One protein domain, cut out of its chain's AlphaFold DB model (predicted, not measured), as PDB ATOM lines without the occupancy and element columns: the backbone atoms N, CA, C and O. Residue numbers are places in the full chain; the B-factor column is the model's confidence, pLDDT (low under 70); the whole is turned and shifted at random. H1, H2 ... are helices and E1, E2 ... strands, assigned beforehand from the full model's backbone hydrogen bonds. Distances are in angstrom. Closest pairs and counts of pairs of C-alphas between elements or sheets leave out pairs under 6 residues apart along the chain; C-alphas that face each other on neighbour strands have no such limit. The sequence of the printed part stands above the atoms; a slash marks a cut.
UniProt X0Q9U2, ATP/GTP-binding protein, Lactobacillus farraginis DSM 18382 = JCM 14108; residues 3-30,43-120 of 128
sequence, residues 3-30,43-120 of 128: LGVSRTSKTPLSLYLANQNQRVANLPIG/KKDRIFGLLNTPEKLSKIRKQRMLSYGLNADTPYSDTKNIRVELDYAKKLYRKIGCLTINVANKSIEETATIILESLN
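What this domain is: This is residues 3 to 30 and 43 to 120 of the 128 residues of the protein "ATP/GTP-binding protein" of Lactobacillus farraginis DSM 18382 = JCM 14108 (UniProt X0Q9U2). A small two-strand sheet, E2 and E3, lies in the middle, with the long helix H3 over one face and H4 over the other; H1 packs on H4. H2 and H3 meet by their first residues in a wide V, and H2 and the link after it reach away from the sheet, making one end of the longest axis. The printed part has 106 residues, with four named helices and three named strands in the order H1, E1, E2, H2, H3, E3, H4; the class is mostly helix, and the sheet, in the order E2, E3, is parallel. The whole is compact, with a radius of gyration of the C-alphas of 14.2 A and spans of 44 by 30 by 21 A.

Where its parts are: H1 takes residues 10 to 19, 14.3 A long, from C-alpha 10 at (-30.675, -44.275, -30.059). E1 is residues 26 to 28, 6.5 A, and E2 is residues 48 to 51, 9.8 A. H2, residues 54 to 67, measures 19.8 A. H3, residues 79 to 96, is the longest helix at 25.5 A and begins with C-alpha 79 at (-49.464, -46.419, -23.517). E3 is residues 99 to 102, 10.2 A. H4, residues 108 to 118, is 15.5 A long and ends with C-alpha 118 at (-29.618, -40.884, -46.954).

How they stand to each other: E2 and E3 are parallel neighbours, with 26 degrees between their directions; N 49 and O 99 are 2.8 A apart and N 51 and O 101 are 2.9 A apart, within hydrogen-bond range. E2, H2 and H3, E3 form a strand-helix-strand unit, two parallel neighbour strands with helices between them along the chain, and its crossover is right-handed. The closest C-alphas of E2 and H3 are those of Gly 49 and Tyr 93, 6.1 A apart; those of E3 and H4 are Ile 101 and Thr 111, 7.5 A. H3 touches H2 with residues 79 to 86 alone, and H2 touches H3 with residues 54 to 58 alone; the closest C-alphas are those of Pro 54 and Thr 79, 5.6 A apart. H2 and H3 run opposite ways at a steep tilt of 61 degrees. H1 and H4 touch, the closest C-alphas being those of Leu 13 and Ile 108 at 5.6 A, and run the same way at a steep tilt of 67 degrees. E1 pairs with no named strand; its closest C-alpha to H1 is that of Asn 26, 6.4 A from that of Lys 10. H3 and H4 are apart, and so are H1 and H2. In H1, H2, H3 and H4 every O i to N i+4 pair is within hydrogen-bond range.

The domain as a whole: The two C-alphas farthest apart are those of Asn 71 and Asn 120, at 44.6 A. Residues 31 to 42 are not printed, and C-alphas 30 and 43 are 21.3 A apart across the cut. The link from H2 to H3, 11 residues, is long. The mean pLDDT of the printed part is 95.4, and no printed residue is under 70.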
ATOM      1  N   LEU A   3     -32.682 -38.045 -32.955       97.12
ATOM      2  CA  LEU A   3     -33.782 -37.594 -32.115       97.12
ATOM      3  C   LEU A   3     -34.684 -38.782 -31.780       97.12
ATOM      4  O   LEU A   3     -34.848 -39.695 -32.585       97.12
ATOM      5  N   GLY A   4     -35.279 -38.815 -30.594       96.56
ATOM      6  CA  GLY A   4     -36.184 -39.910 -30.249       96.56
ATOM      7  C   GLY A   4     -36.696 -39.855 -28.830       96.56
ATOM      8  O   GLY A   4     -35.958 -39.473 -27.918       96.56
ATOM      9  N   VAL A   5     -37.900 -40.374 -28.616       95.75
ATOM     10  CA  VAL A   5     -38.418 -40.634 -27.266       95.75
ATOM     11  C   VAL A   5     -37.594 -41.710 -26.552       95.75
ATOM     12  O   VAL A   5     -36.760 -42.403 -27.149       95.75
ATOM     13  N   SER A   6     -37.771 -41.858 -25.241       92.69
ATOM     14  CA  SER A   6     -37.057 -42.897 -24.491       92.69
ATOM     15  C   SER A   6     -37.361 -44.289 -25.066       92.69
ATOM     16  O   SER A   6     -38.524 -44.602 -25.326       92.69
ATOM     17  N   ARG A   7     -36.320 -45.122 -25.231       90.75
ATOM     18  CA  ARG A   7     -36.364 -46.495 -25.793       90.75
ATOM     19  C   ARG A   7     -36.609 -46.625 -27.307       90.75
ATOM     20  O   ARG A   7     -37.066 -47.662 -27.767       90.75
ATOM     21  N   THR A   8     -36.194 -45.638 -28.101       90.75
ATOM     22  CA  THR A   8     -36.122 -45.732 -29.580       90.75
ATOM     23  C   THR A   8     -34.752 -46.179 -30.114       90.75
ATOM     24  O   THR A   8     -34.322 -45.718 -31.164       90.75
ATOM     25  N   SER A   9     -34.012 -47.009 -29.372       90.50
ATOM     26  CA  SER A   9     -32.717 -47.579 -29.806       90.50
ATOM     27  C   SER A   9     -31.597 -46.587 -30.181       90.50
ATOM     28  O   SER A   9     -30.602 -46.996 -30.769       90.50
ATOM     29  N   LYS A  10     -31.697 -45.308 -29.782       95.88
ATOM     30  CA  LYS A  10     -30.675 -44.275 -30.059       95.88
ATOM     31  C   LYS A  10     -29.257 -44.690 -29.655       95.88
ATOM     32  O   LYS A  10     -28.358 -44.570 -30.468       95.88
ATOM     33  N   THR A  11     -29.057 -45.185 -28.429       94.25
ATOM     34  CA  THR A  11     -27.710 -45.504 -27.916       94.25
ATOM     35  C   THR A  11     -27.043 -46.670 -28.663       94.25
ATOM     36  O   THR A  11     -25.914 -46.484 -29.115       94.25
ATOM     37  N   PRO A  12     -27.708 -47.829 -28.874       95.50
ATOM     38  CA  PRO A  12     -27.151 -48.874 -29.737       95.50
ATOM     39  C   PRO A  12     -26.888 -48.396 -31.170       95.50
ATOM     40  O   PRO A  12     -25.824 -48.664 -31.714       95.50
ATOM     41  N   LEU A  13     -27.813 -47.629 -31.758       97.19
ATOM     42  CA  LEU A  13     -27.660 -47.117 -33.120       97.19
ATOM     43  C   LEU A  13     -26.500 -46.127 -33.252       97.19
ATOM     44  O   LEU A  13     -25.730 -46.207 -34.202       97.19
ATOM     45  N   SER A  14     -26.338 -45.213 -32.293       96.94
ATOM     46  CA  SER A  14     -25.213 -44.278 -32.292       96.94
ATOM     47  C   SER A  14     -23.873 -44.988 -32.148       96.94
ATOM     48  O   SER A  14     -22.910 -44.551 -32.763       96.94
ATOM     49  N   LEU A  15     -23.814 -46.073 -31.366       96.81
ATOM     50  CA  LEU A  15     -22.599 -46.873 -31.226       96.81
ATOM     51  C   LEU A  15     -22.267 -47.589 -32.538       96.81
ATOM     52  O   LEU A  15     -21.128 -47.544 -32.989       96.81
ATOM     53  N   TYR A  16     -23.272 -48.186 -33.182       96.50
ATOM     54  CA  TYR A  16     -23.100 -48.827 -34.483       96.50
ATOM     55  C   TYR A  16     -22.602 -47.836 -35.543       96.50
ATOM     56  O   TYR A  16     -21.604 -48.085 -36.208       96.50
ATOM     57  N   LEU A  17     -23.245 -46.671 -35.658       96.12
ATOM     58  CA  LEU A  17     -22.831 -45.614 -36.586       96.12
ATOM     59  C   LEU A  17     -21.431 -45.062 -36.260       96.12
ATOM     60  O   LEU A  17     -20.685 -44.727 -37.176       96.12
ATOM     61  N   ALA A  18     -21.049 -44.991 -34.981       95.62
ATOM     62  CA  ALA A  18     -19.699 -44.592 -34.584       95.62
ATOM     63  C   ALA A  18     -18.633 -45.584 -35.070       95.62
ATOM     64  O   ALA A  18     -17.587 -45.150 -35.546       95.62
ATOM     65  N   ASN A  19     -18.929 -46.888 -35.042       94.38
ATOM     66  CA  ASN A  19     -18.063 -47.910 -35.638       94.38
ATOM     67  C   ASN A  19     -17.957 -47.767 -37.169       94.38
ATOM     68  O   ASN A  19     -16.963 -48.183 -37.749       94.38
ATOM     69  N   GLN A  20     -18.936 -47.121 -37.811       91.25
ATOM     70  CA  GLN A  20     -18.930 -46.747 -39.235       91.25
ATOM     71  C   GLN A  20     -18.326 -45.347 -39.473       91.25
ATOM     72  O   GLN A  20     -18.695 -44.629 -40.407       91.25
ATOM     73  N   ASN A  21     -17.422 -44.915 -38.586       93.25
ATOM     74  CA  ASN A  21     -16.721 -43.628 -38.626       93.25
ATOM     75  C   ASN A  21     -17.633 -42.383 -38.605       93.25
ATOM     76  O   ASN A  21     -17.201 -41.283 -38.959       93.25
ATOM     77  N   GLN A  22     -18.888 -42.511 -38.155       95.38
ATOM     78  CA  GLN A  22     -19.811 -41.380 -38.048       95.38
ATOM     79  C   GLN A  22     -19.786 -40.749 -36.659       95.38
ATOM     80  O   GLN A  22     -19.902 -41.410 -35.630       95.38
ATOM     81  N   ARG A  23     -19.739 -39.416 -36.611       94.38
ATOM     82  CA  ARG A  23     -19.922 -38.671 -35.358       94.38
ATOM     83  C   ARG A  23     -21.409 -38.499 -35.076       94.38
ATOM     84  O   ARG A  23     -22.104 -37.769 -35.784       94.38
ATOM     85  N   VAL A  24     -21.898 -39.148 -34.021       95.62
ATOM     86  CA  VAL A  24     -23.328 -39.177 -33.692       95.62
ATOM     87  C   VAL A  24     -23.595 -38.590 -32.310       95.62
ATOM     88  O   VAL A  24     -23.043 -39.035 -31.312       95.62
ATOM     89  N   ALA A  25     -24.502 -37.617 -32.255       94.12
ATOM     90  CA  ALA A  25     -25.091 -37.107 -31.019       94.12
ATOM     91  C   ALA A  25     -26.518 -37.647 -30.842       94.12
ATOM     92  O   ALA A  25     -27.249 -37.787 -31.828       94.12
ATOM     93  N   ASN A  26     -26.916 -37.898 -29.593       94.94
ATOM     94  CA  ASN A  26     -28.247 -38.373 -29.212       94.94
ATOM     95  C   ASN A  26     -28.992 -37.283 -28.438       94.94
ATOM     96  O   ASN A  26     -28.576 -36.938 -27.334       94.94
ATOM     97  N   LEU A  27     -30.116 -36.801 -28.966       94.88
ATOM     98  CA  LEU A  27     -30.978 -35.833 -28.287       94.88
ATOM     99  C   LEU A  27     -32.304 -36.515 -27.892       94.88
ATOM    100  O   LEU A  27     -33.067 -36.946 -28.766       94.88
ATOM    101  N   PRO A  28     -32.584 -36.696 -26.587       94.75
ATOM    102  CA  PRO A  28     -33.870 -37.214 -26.137       94.75
ATOM    103  C   PRO A  28     -34.991 -36.207 -26.415       94.75
ATOM    104  O   PRO A  28     -34.814 -35.008 -26.242       94.75
ATOM    105  N   ILE A  29     -36.154 -36.715 -26.823       95.25
ATOM    106  CA  ILE A  29     -37.340 -35.912 -27.134       95.25
ATOM    107  C   ILE A  29     -38.479 -36.302 -26.195       95.25
ATOM    108  O   ILE A  29     -38.737 -37.489 -25.994       95.25
ATOM    109  N   GLY A  30     -39.168 -35.305 -25.647       92.88
ATOM    110  CA  GLY A  30     -40.345 -35.465 -24.798       92.88
ATOM    111  C   GLY A  30     -41.025 -34.110 -24.555       92.88
ATOM    112  O   GLY A  30     -40.356 -33.090 -24.722       92.88
ATOM    113  N   LYS A  43     -27.659 -28.879 -39.945       93.00
ATOM    114  CA  LYS A  43     -28.302 -29.130 -41.238       93.00
ATOM    115  C   LYS A  43     -29.340 -30.253 -41.099       93.00
ATOM    116  O   LYS A  43     -29.029 -31.322 -40.574       93.00
ATOM    117  N   LYS A  44     -30.566 -30.010 -41.570       93.06
ATOM    118  CA  LYS A  44     -31.714 -30.923 -41.405       93.06
ATOM    119  C   LYS A  44     -31.497 -32.329 -41.983       93.06
ATOM    120  O   LYS A  44     -32.056 -33.284 -41.458       93.06
ATOM    121  N   ASP A  45     -30.672 -32.450 -43.024       94.19
ATOM    122  CA  ASP A  45     -30.243 -33.706 -43.661       94.19
ATOM    123  C   ASP A  45     -29.344 -34.563 -42.752       94.19
ATOM    124  O   ASP A  45     -29.197 -35.759 -42.965       94.19
ATOM    125  N   ARG A  46     -28.780 -33.974 -41.692       95.44
ATOM    126  CA  ARG A  46     -27.990 -34.663 -40.661       95.44
ATOM    127  C   ARG A  46     -28.768 -34.898 -39.369       95.44
ATOM    128  O   ARG A  46     -28.174 -35.275 -38.349       95.44
ATOM    129  N   ILE A  47     -30.078 -34.668 -39.379       96.81
ATOM    130  CA  ILE A  47     -30.981 -34.903 -38.252       96.81
ATOM    131  C   ILE A  47     -31.886 -36.082 -38.608       96.81
ATOM    132  O   ILE A  47     -32.472 -36.117 -39.685       96.81
ATOM    133  N   PHE A  48     -32.025 -37.035 -37.688       97.81
ATOM    134  CA  PHE A  48     -32.817 -38.246 -37.901       97.81
ATOM    135  C   PHE A  48     -33.777 -38.455 -36.735       97.81
ATOM    136  O   PHE A  48     -33.351 -38.643 -35.596       97.81
ATOM    137  N   GLY A  49     -35.077 -38.411 -37.013       97.88
ATOM    138  CA  GLY A  49     -36.135 -38.649 -36.039       97.88
ATOM    139  C   GLY A  49     -36.467 -40.129 -35.924       97.88
ATOM    140  O   GLY A  49     -37.017 -40.716 -36.847       97.88
ATOM    141  N   LEU A  50     -36.190 -40.748 -34.781       98.19
ATOM    142  CA  LEU A  50     -36.543 -42.141 -34.523       98.19
ATOM    143  C   LEU A  50     -37.912 -42.223 -33.846       98.19
ATOM    144  O   LEU A  50     -38.164 -41.563 -32.829       98.19
ATOM    145  N   LEU A  51     -38.777 -43.073 -34.393       97.06
ATOM    146  CA  LEU A  51     -40.087 -43.417 -33.846       97.06
ATOM    147  C   LEU A  51     -40.190 -44.916 -33.593       97.06
ATOM    148  O   LEU A  51     -39.481 -45.722 -34.186       97.06
ATOM    149  N   ASN A  52     -41.117 -45.290 -32.724       95.88
ATOM    150  CA  ASN A  52     -41.482 -46.675 -32.465       95.88
ATOM    151  C   ASN A  52     -42.993 -46.730 -32.174       95.88
ATOM    152  O   ASN A  52     -43.641 -45.684 -32.073       95.88
ATOM    153  N   THR A  53     -43.569 -47.923 -32.052       96.06
ATOM    154  CA  THR A  53     -44.984 -48.062 -31.699       96.06
ATOM    155  C   THR A  53     -45.193 -47.913 -30.190       96.06
ATOM    156  O   THR A  53     -44.314 -48.299 -29.406       96.06
ATOM    157  N   PRO A  54     -46.351 -47.384 -29.753       96.88
ATOM    158  CA  PRO A  54     -46.678 -47.286 -28.335       96.88
ATOM    159  C   PRO A  54     -46.560 -48.624 -27.594       96.88
ATOM    160  O   PRO A  54     -46.053 -48.678 -26.477       96.88
ATOM    161  N   GLU A  55     -46.972 -49.714 -28.237       95.94
ATOM    162  CA  GLU A  55     -47.015 -51.056 -27.662       95.94
ATOM    163  C   GLU A  55     -45.599 -51.611 -27.448       95.94
ATOM    164  O   GLU A  55     -45.293 -52.156 -26.383       95.94
ATOM    165  N   LYS A  56     -44.693 -51.415 -28.419       95.62
ATOM    166  CA  LYS A  56     -43.288 -51.824 -28.282       95.62
ATOM    167  C   LYS A  56     -42.564 -51.007 -27.227       95.62
ATOM    168  O   LYS A  56     -41.850 -51.577 -26.403       95.62
ATOM    169  N   LEU A  57     -42.774 -49.691 -27.215       96.25
ATOM    170  CA  LEU A  57     -42.204 -48.828 -26.187       96.25
ATOM    171  C   LEU A  57     -42.709 -49.212 -24.800       96.25
ATOM    172  O   LEU A  57     -41.891 -49.366 -23.900       96.25
ATOM    173  N   SER A  58     -44.016 -49.432 -24.642       97.38
ATOM    174  CA  SER A  58     -44.598 -49.867 -23.372       97.38
ATOM    175  C   SER A  58     -43.926 -51.152 -22.900       97.38
ATOM    176  O   SER A  58     -43.351 -51.168 -21.814       97.38
ATOM    177  N   LYS A  59     -43.854 -52.186 -23.752       96.44
ATOM    178  CA  LYS A  59     -43.193 -53.459 -23.424       96.44
ATOM    179  C   LYS A  59     -41.746 -53.269 -22.948       96.44
ATOM    180  O   LYS A  59     -41.390 -53.765 -21.879       96.44
ATOM    181  N   ILE A  60     -40.928 -52.522 -23.695       95.06
ATOM    182  CA  ILE A  60     -39.514 -52.287 -23.351       95.06
ATOM    183  C   ILE A  60     -39.389 -51.485 -22.045       95.06
ATOM    184  O   ILE A  60     -38.525 -51.763 -21.212       95.06
ATOM    185  N   ARG A  61     -40.250 -50.481 -21.842       96.38
ATOM    186  CA  ARG A  61     -40.241 -49.642 -20.636       96.38
ATOM    187  C   ARG A  61     -40.679 -50.424 -19.400       96.38
ATOM    188  O   ARG A  61     -40.011 -50.304 -18.377       96.38
ATOM    189  N   LYS A  62     -41.701 -51.282 -19.507       97.12
ATOM    190  CA  LYS A  62     -42.110 -52.212 -18.437       97.12
ATOM    191  C   LYS A  62     -40.958 -53.129 -18.033       97.12
ATOM    192  O   LYS A  62     -40.611 -53.192 -16.860       97.12
ATOM    193  N   GLN A  63     -40.308 -53.768 -19.009       96.38
ATOM    194  CA  GLN A  63     -39.140 -54.624 -18.760       96.38
ATOM    195  C   GLN A  63     -38.013 -53.865 -18.052       96.38
ATOM    196  O   GLN A  63     -37.381 -54.397 -17.142       96.38
ATOM    197  N   ARG A  64     -37.781 -52.598 -18.419       94.81
ATOM    198  CA  ARG A  64     -36.779 -51.771 -17.747       94.81
ATOM    199  C   ARG A  64     -37.143 -51.469 -16.295       94.81
ATOM    200  O   ARG A  64     -36.260 -51.544 -15.448       94.81
ATOM    201  N   MET A  65     -38.397 -51.126 -16.008       95.94
ATOM    202  CA  MET A  65     -38.831 -50.872 -14.629       95.94
ATOM    203  C   MET A  65     -38.654 -52.113 -13.757       95.94
ATOM    204  O   MET A  65     -38.038 -52.024 -12.700       95.94
ATOM    205  N   LEU A  66     -39.053 -53.281 -14.268       96.06
ATOM    206  CA  LEU A  66     -38.829 -54.558 -13.592       96.06
ATOM    207  C   LEU A  66     -37.340 -54.823 -13.332       96.06
ATOM    208  O   LEU A  66     -36.973 -55.212 -12.229       96.06
ATOM    209  N   SER A  67     -36.462 -54.542 -14.305       95.56
ATOM    210  CA  SER A  67     -35.008 -54.700 -14.125       95.56
ATOM    211  C   SER A  67     -34.402 -53.772 -13.064       95.56
ATOM    212  O   SER A  67     -33.300 -54.025 -12.591       95.56
ATOM    213  N   TYR A  68     -35.107 -52.701 -12.694       94.56
ATOM    214  CA  TYR A  68     -34.730 -51.792 -11.611       94.56
ATOM    215  C   TYR A  68     -35.399 -52.138 -10.273       94.56
ATOM    216  O   TYR A  68     -35.251 -51.386  -9.315       94.56
ATOM    217  N   GLY A  69     -36.158 -53.237 -10.197       95.31
ATOM    218  CA  GLY A  69     -36.939 -53.592  -9.009       95.31
ATOM    219  C   GLY A  69     -38.161 -52.695  -8.779       95.31
ATOM    220  O   GLY A  69     -38.669 -52.630  -7.664       95.31
ATOM    221  N   LEU A  70     -38.627 -51.987  -9.812       95.12
ATOM    222  CA  LEU A  70     -39.776 -51.081  -9.753       95.12
ATOM    223  C   LEU A  70     -41.028 -51.720 -10.372       95.12
ATOM    224  O   LEU A  70     -40.943 -52.668 -11.157       95.12
ATOM    225  N   ASN A  71     -42.201 -51.156 -10.065       94.75
ATOM    226  CA  ASN A  71     -43.466 -51.582 -10.666       94.75
ATOM    227  C   ASN A  71     -43.428 -51.408 -12.200       94.75
ATOM    228  O   ASN A  71     -42.974 -50.384 -12.711       94.75
ATOM    229  N   ALA A  72     -43.908 -52.411 -12.936       93.94
ATOM    230  CA  ALA A  72     -44.000 -52.367 -14.389       93.94
ATOM    231  C   ALA A  72     -45.013 -51.324 -14.876       93.94
ATOM    232  O   ALA A  72     -44.782 -50.709 -15.916       93.94
ATOM    233  N   ASP A  73     -46.112 -51.116 -14.152       93.44
ATOM    234  CA  ASP A  73     -47.209 -50.231 -14.536       93.44
ATOM    235  C   ASP A  73     -47.021 -48.849 -13.904       93.44
ATOM    236  O   ASP A  73     -47.351 -48.603 -12.747       93.44
ATOM    237  N   THR A  74     -46.435 -47.938 -14.678       93.56
ATOM    238  CA  THR A  74     -46.110 -46.567 -14.261       93.56
ATOM    239  C   THR A  74     -46.515 -45.590 -15.359       93.56
ATOM    240  O   THR A  74     -46.660 -45.997 -16.515       93.56
ATOM    241  N   PRO A  75     -46.604 -44.279 -15.070       92.25
ATOM    242  CA  PRO A  75     -46.811 -43.277 -16.112       92.25
ATOM    243  C   PRO A  75     -45.788 -43.355 -17.256       92.25
ATOM    244  O   PRO A  75     -46.135 -43.055 -18.394       92.25
ATOM    245  N   TYR A  76     -44.557 -43.804 -16.981       91.44
ATOM    246  CA  TYR A  76     -43.496 -43.970 -17.978       91.44
ATOM    247  C   TYR A  76     -43.775 -45.103 -18.978       91.44
ATOM    248  O   TYR A  76     -43.406 -44.998 -20.149       91.44
ATOM    249  N   SER A  77     -44.401 -46.194 -18.531       94.12
ATOM    250  CA  SER A  77     -44.729 -47.363 -19.357       94.12
ATOM    251  C   SER A  77     -46.171 -47.369 -19.879       94.12
ATOM    252  O   SER A  77     -46.506 -48.213 -20.718       94.12
ATOM    253  N   ASP A  78     -47.008 -46.434 -19.421       95.81
ATOM    254  CA  ASP A  78     -48.394 -46.282 -19.850       95.81
ATOM    255  C   ASP A  78     -48.498 -45.880 -21.328       95.81
ATOM    256  O   ASP A  78     -47.866 -44.939 -21.814       95.81
ATOM    257  N   THR A  79     -49.336 -46.602 -22.069       96.00
ATOM    258  CA  THR A  79     -49.464 -46.419 -23.517       96.00
ATOM    259  C   THR A  79     -50.116 -45.083 -23.887       96.00
ATOM    260  O   THR A  79     -49.832 -44.563 -24.966       96.00
ATOM    261  N   LYS A  80     -50.972 -44.500 -23.033       96.31
ATOM    262  CA  LYS A  80     -51.584 -43.190 -23.307       96.31
ATOM    263  C   LYS A  80     -50.524 -42.092 -23.220       96.31
ATOM    264  O   LYS A  80     -50.406 -41.311 -24.160       96.31
ATOM    265  N   ASN A  81     -49.695 -42.106 -22.179       95.94
ATOM    266  CA  ASN A  81     -48.581 -41.161 -22.040       95.94
ATOM    267  C   ASN A  81     -47.557 -41.315 -23.172       95.94
ATOM    268  O   ASN A  81     -47.148 -40.331 -23.785       95.94
ATOM    269  N   ILE A  82     -47.216 -42.555 -23.539       97.06
ATOM    270  CA  ILE A  82     -46.317 -42.822 -24.669       97.06
ATOM    271  C   ILE A  82     -46.872 -42.255 -25.987       97.06
ATOM    272  O   ILE A  82     -46.103 -41.747 -26.803       97.06
ATOM    273  N   ARG A  83     -48.191 -42.315 -26.221       97.31
ATOM    274  CA  ARG A  83     -48.804 -41.701 -27.414       97.31
ATOM    275  C   ARG A  83     -48.623 -40.186 -27.426       97.31
ATOM    276  O   ARG A  83     -48.247 -39.652 -28.464       97.31
ATOM    277  N   VAL A  84     -48.793 -39.521 -26.282       96.81
ATOM    278  CA  VAL A  84     -48.540 -38.075 -26.149       96.81
ATOM    279  C   VAL A  84     -47.085 -37.739 -26.492       96.81
ATOM    280  O   VAL A  84     -46.839 -36.834 -27.292       96.81
ATOM    281  N   GLU A  85     -46.118 -38.501 -25.970       96.75
ATOM    282  CA  GLU A  85     -44.697 -38.315 -26.299       96.75
ATOM    283  C   GLU A  85     -44.412 -38.502 -27.798       96.75
ATOM    284  O   GLU A  85     -43.699 -37.704 -28.412       96.75
ATOM    285  N   LEU A  86     -44.963 -39.559 -28.402       97.31
ATOM    286  CA  LEU A  86     -44.775 -39.852 -29.822       97.31
ATOM    287  C   LEU A  86     -45.403 -38.779 -30.713       97.31
ATOM    288  O   LEU A  86     -44.816 -38.418 -31.731       97.31
ATOM    289  N   ASP A  87     -46.573 -38.261 -30.351       97.38
ATOM    290  CA  ASP A  87     -47.238 -37.213 -31.122       97.38
ATOM    291  C   ASP A  87     -46.513 -35.871 -31.003       97.38
ATOM    292  O   ASP A  87     -46.386 -35.157 -32.003       97.38
ATOM    293  N   TYR A  88     -45.954 -35.558 -29.831       97.19
ATOM    294  CA  TYR A  88     -45.023 -34.441 -29.672       97.19
ATOM    295  C   TYR A  88     -43.802 -34.600 -30.591       97.19
ATOM    296  O   TYR A  88     -43.493 -33.697 -31.374       97.19
ATOM    297  N   ALA A  89     -43.162 -35.774 -30.580       97.00
ATOM    298  CA  ALA A  89     -41.998 -36.054 -31.418       97.00
ATOM    299  C   ALA A  89     -42.313 -35.926 -32.919       97.00
ATOM    300  O   ALA A  89     -41.586 -35.251 -33.641       97.00
ATOM    301  N   LYS A  90     -43.432 -36.492 -33.393       97.56
ATOM    302  CA  LYS A  90     -43.868 -36.371 -34.798       97.56
ATOM    303  C   LYS A  90     -44.060 -34.913 -35.221       97.56
ATOM    304  O   LYS A  90     -43.629 -34.532 -36.309       97.56
ATOM    305  N   LYS A  91     -44.706 -34.095 -34.379       96.94
ATOM    306  CA  LYS A  91     -44.905 -32.661 -34.653       96.94
ATOM    307  C   LYS A  91     -43.565 -31.935 -34.768       96.94
ATOM    308  O   LYS A  91     -43.373 -31.172 -35.712       96.94
ATOM    309  N   LEU A  92     -42.636 -32.215 -33.853       95.62
ATOM    310  CA  LEU A  92     -41.290 -31.647 -33.880       95.62
ATOM    311  C   LEU A  92     -40.529 -32.051 -35.150       95.62
ATOM    312  O   LEU A  92     -39.985 -31.188 -35.834       95.62
ATOM    313  N   TYR A  93     -40.540 -33.332 -35.518       96.56
ATOM    314  CA  TYR A  93     -39.836 -33.817 -36.712       96.56
ATOM    315  C   TYR A  93     -40.394 -33.206 -37.995       96.56
ATOM    316  O   TYR A  93     -39.625 -32.809 -38.868       96.56
ATOM    317  N   ARG A  94     -41.722 -33.041 -38.081       96.38
ATOM    318  CA  ARG A  94     -42.370 -32.337 -39.197       96.38
ATOM    319  C   ARG A  94     -41.939 -30.872 -39.280       96.38
ATOM    320  O   ARG A  94     -41.728 -30.380 -40.381       96.38
ATOM    321  N   LYS A  95     -41.801 -30.187 -38.139       94.38
ATOM    322  CA  LYS A  95     -41.325 -28.796 -38.079       94.38
ATOM    323  C   LYS A  95     -39.868 -28.671 -38.540       94.38
ATOM    324  O   LYS A  95     -39.552 -27.742 -39.272       94.38
ATOM    325  N   ILE A  96     -39.002 -29.599 -38.130       94.69
ATOM    326  CA  ILE A  96     -37.584 -29.634 -38.537       94.69
ATOM    327  C   ILE A  96     -37.443 -30.033 -40.017       94.69
ATOM    328  O   ILE A  96     -36.529 -29.583 -40.706       94.69
ATOM    329  N   GLY A  97     -38.345 -30.883 -40.516       95.38
ATOM    330  CA  GLY A  97     -38.257 -31.455 -41.858       95.38
ATOM    331  C   GLY A  97     -37.143 -32.496 -41.982       95.38
ATOM    332  O   GLY A  97     -36.524 -32.605 -43.039       95.38
ATOM    333  N   CYS A  98     -36.854 -33.218 -40.896       96.31
ATOM    334  CA  CYS A  98     -35.837 -34.265 -40.854       96.31
ATOM    335  C   CYS A  98     -36.385 -35.629 -41.303       96.31
ATOM    336  O   CYS A  98     -37.583 -35.908 -41.172       96.31
ATOM    337  N   LEU A  99     -35.494 -36.521 -41.748       97.25
ATOM    338  CA  LEU A  99     -35.859 -37.902 -42.061       97.25
ATOM    339  C   LEU A  99     -36.381 -38.599 -40.797       97.25
ATOM    340  O   LEU A  99     -35.728 -38.587 -39.753       97.25
ATOM    341  N   THR A 100     -37.569 -39.197 -40.888       97.81
ATOM    342  CA  THR A 100     -38.199 -39.917 -39.776       97.81
ATOM    343  C   THR A 100     -38.196 -41.414 -40.051       97.81
ATOM    344  O   THR A 100     -38.714 -41.856 -41.072       97.81
ATOM    345  N   ILE A 101     -37.650 -42.201 -39.124       97.44
ATOM    346  CA  ILE A 101     -37.455 -43.643 -39.271       97.44
ATOM    347  C   ILE A 101     -38.239 -44.369 -38.177       97.44
ATOM    348  O   ILE A 101     -38.032 -44.148 -36.982       97.44
ATOM    349  N   ASN A 102     -39.150 -45.255 -38.583       95.88
ATOM    350  CA  ASN A 102     -39.836 -46.148 -37.656       95.88
ATOM    351  C   ASN A 102     -38.970 -47.387 -37.395       95.88
ATOM    352  O   ASN A 102     -38.834 -48.248 -38.264       95.88
ATOM    353  N   VAL A 103     -38.419 -47.481 -36.185       96.19
ATOM    354  CA  VAL A 103     -37.499 -48.555 -35.780       96.19
ATOM    355  C   VAL A 103     -38.212 -49.769 -35.184       96.19
ATOM    356  O   VAL A 103     -37.564 -50.690 -34.709       96.19
ATOM    357  N   ALA A 104     -39.550 -49.788 -35.175       93.06
ATOM    358  CA  ALA A 104     -40.326 -50.839 -34.524       93.06
ATOM    359  C   ALA A 104     -39.896 -52.245 -34.957       93.06
ATOM    360  O   ALA A 104     -39.632 -53.087 -34.103       93.06
ATOM    361  N   ASN A 105     -39.824 -52.492 -36.262       92.44
ATOM    362  CA  ASN A 105     -39.506 -53.795 -36.853       92.44
ATOM    363  C   ASN A 105     -38.173 -53.771 -37.607       92.44
ATOM    364  O   ASN A 105     -38.031 -54.506 -38.574       92.44
ATOM    365  N   LYS A 106     -37.253 -52.881 -37.223       94.50
ATOM    366  CA  LYS A 106     -35.949 -52.756 -37.875       94.50
ATOM    367  C   LYS A 106     -34.843 -53.140 -36.915       94.50
ATOM    368  O   LYS A 106     -34.902 -52.783 -35.735       94.50
ATOM    369  N   SER A 107     -33.846 -53.841 -37.429       96.06
ATOM    370  CA  SER A 107     -32.588 -54.044 -36.732       96.06
ATOM    371  C   SER A 107     -31.808 -52.723 -36.633       96.06
ATOM    372  O   SER A 107     -32.189 -51.686 -37.201       96.06
ATOM    373  N   ILE A 108     -30.722 -52.739 -35.859       96.56
ATOM    374  CA  ILE A 108     -29.833 -51.578 -35.753       96.56
ATOM    375  C   ILE A 108     -29.130 -51.336 -37.089       96.56
ATOM    376  O   ILE A 108     -29.061 -50.193 -37.529       96.56
ATOM    377  N   GLU A 109     -28.697 -52.411 -37.739       95.94
ATOM    378  CA  GLU A 109     -28.055 -52.442 -39.050       95.94
ATOM    379  C   GLU A 109     -28.981 -51.852 -40.115       95.94
ATOM    380  O   GLU A 109     -28.619 -50.866 -40.742       95.94
ATOM    381  N   GLU A 110     -30.220 -52.345 -40.240       96.88
ATOM    382  CA  GLU A 110     -31.191 -51.808 -41.208       96.88
ATOM    383  C   GLU A 110     -31.460 -50.314 -40.987       96.88
ATOM    384  O   GLU A 110     -31.600 -49.540 -41.932       96.88
ATOM    385  N   THR A 111     -31.546 -49.885 -39.724       97.31
ATOM    386  CA  THR A 111     -31.754 -48.469 -39.393       97.31
ATOM    387  C   THR A 111     -30.521 -47.629 -39.733       97.31
ATOM    388  O   THR A 111     -30.664 -46.501 -40.202       97.31
ATOM    389  N   ALA A 112     -29.318 -48.159 -39.503       96.81
ATOM    390  CA  ALA A 112     -28.065 -47.500 -39.840       96.81
ATOM    391  C   ALA A 112     -27.884 -47.380 -41.356       96.81
ATOM    392  O   ALA A 112     -27.548 -46.295 -41.818       96.81
ATOM    393  N   THR A 113     -28.189 -48.431 -42.120       96.00
ATOM    394  CA  THR A 113     -28.168 -48.426 -43.589       96.00
ATOM    395  C   THR A 113     -29.034 -47.300 -44.143       96.00
ATOM    396  O   THR A 113     -28.527 -46.469 -44.885       96.00
ATOM    397  N   ILE A 114     -30.284 -47.164 -43.678       96.38
ATOM    398  CA  ILE A 114     -31.180 -46.065 -44.093       96.38
ATOM    399  C   ILE A 114     -30.541 -44.687 -43.843       96.38
ATOM    400  O   ILE A 114     -30.670 -43.773 -44.659       96.38
ATOM    401  N   ILE A 115     -29.869 -44.514 -42.700       96.38
ATOM    402  CA  ILE A 115     -29.198 -43.256 -42.352       96.38
ATOM    403  C   ILE A 115     -28.002 -43.004 -43.275       96.38
ATOM    404  O   ILE A 115     -27.875 -41.899 -43.797       96.38
ATOM    405  N   LEU A 116     -27.140 -43.998 -43.482       95.25
ATOM    406  CA  LEU A 116     -25.932 -43.873 -44.302       95.25
ATOM    407  C   LEU A 116     -26.270 -43.624 -45.777       95.25
ATOM    408  O   LEU A 116     -25.742 -42.682 -46.365       95.25
ATOM    409  N   GLU A 117     -27.230 -44.366 -46.328       94.44
ATOM    410  CA  GLU A 117     -27.739 -44.167 -47.689       94.44
ATOM    411  C   GLU A 117     -28.313 -42.758 -47.868       94.44
ATOM    412  O   GLU A 117     -28.013 -42.083 -48.850       94.44
ATOM    413  N   SER A 118     -29.073 -42.250 -46.888       94.75
ATOM    414  CA  SER A 118     -29.618 -40.884 -46.954       94.75
ATOM    415  C   SER A 118     -28.544 -39.786 -46.941       94.75
ATOM    416  O   SER A 118     -28.810 -38.656 -47.353       94.75
ATOM    417  N   LEU A 119     -27.335 -40.115 -46.477       92.81
ATOM    418  CA  LEU A 119     -26.165 -39.240 -46.481       92.81
ATOM    419  C   LEU A 119     -25.281 -39.440 -47.724       92.81
ATOM    420  O   LEU A 119     -24.260 -38.760 -47.833       92.81
ATOM    421  N   ASN A 120     -25.666 -40.330 -48.650       88.88
ATOM    422  CA  ASN A 120     -24.848 -40.794 -49.775       88.88
ATOM    423  C   ASN A 120     -23.472 -41.313 -49.325       88.88
ATOM    424  O   ASN A 120     -22.451 -41.011 -49.940       88.88
TER     425      ASN A 120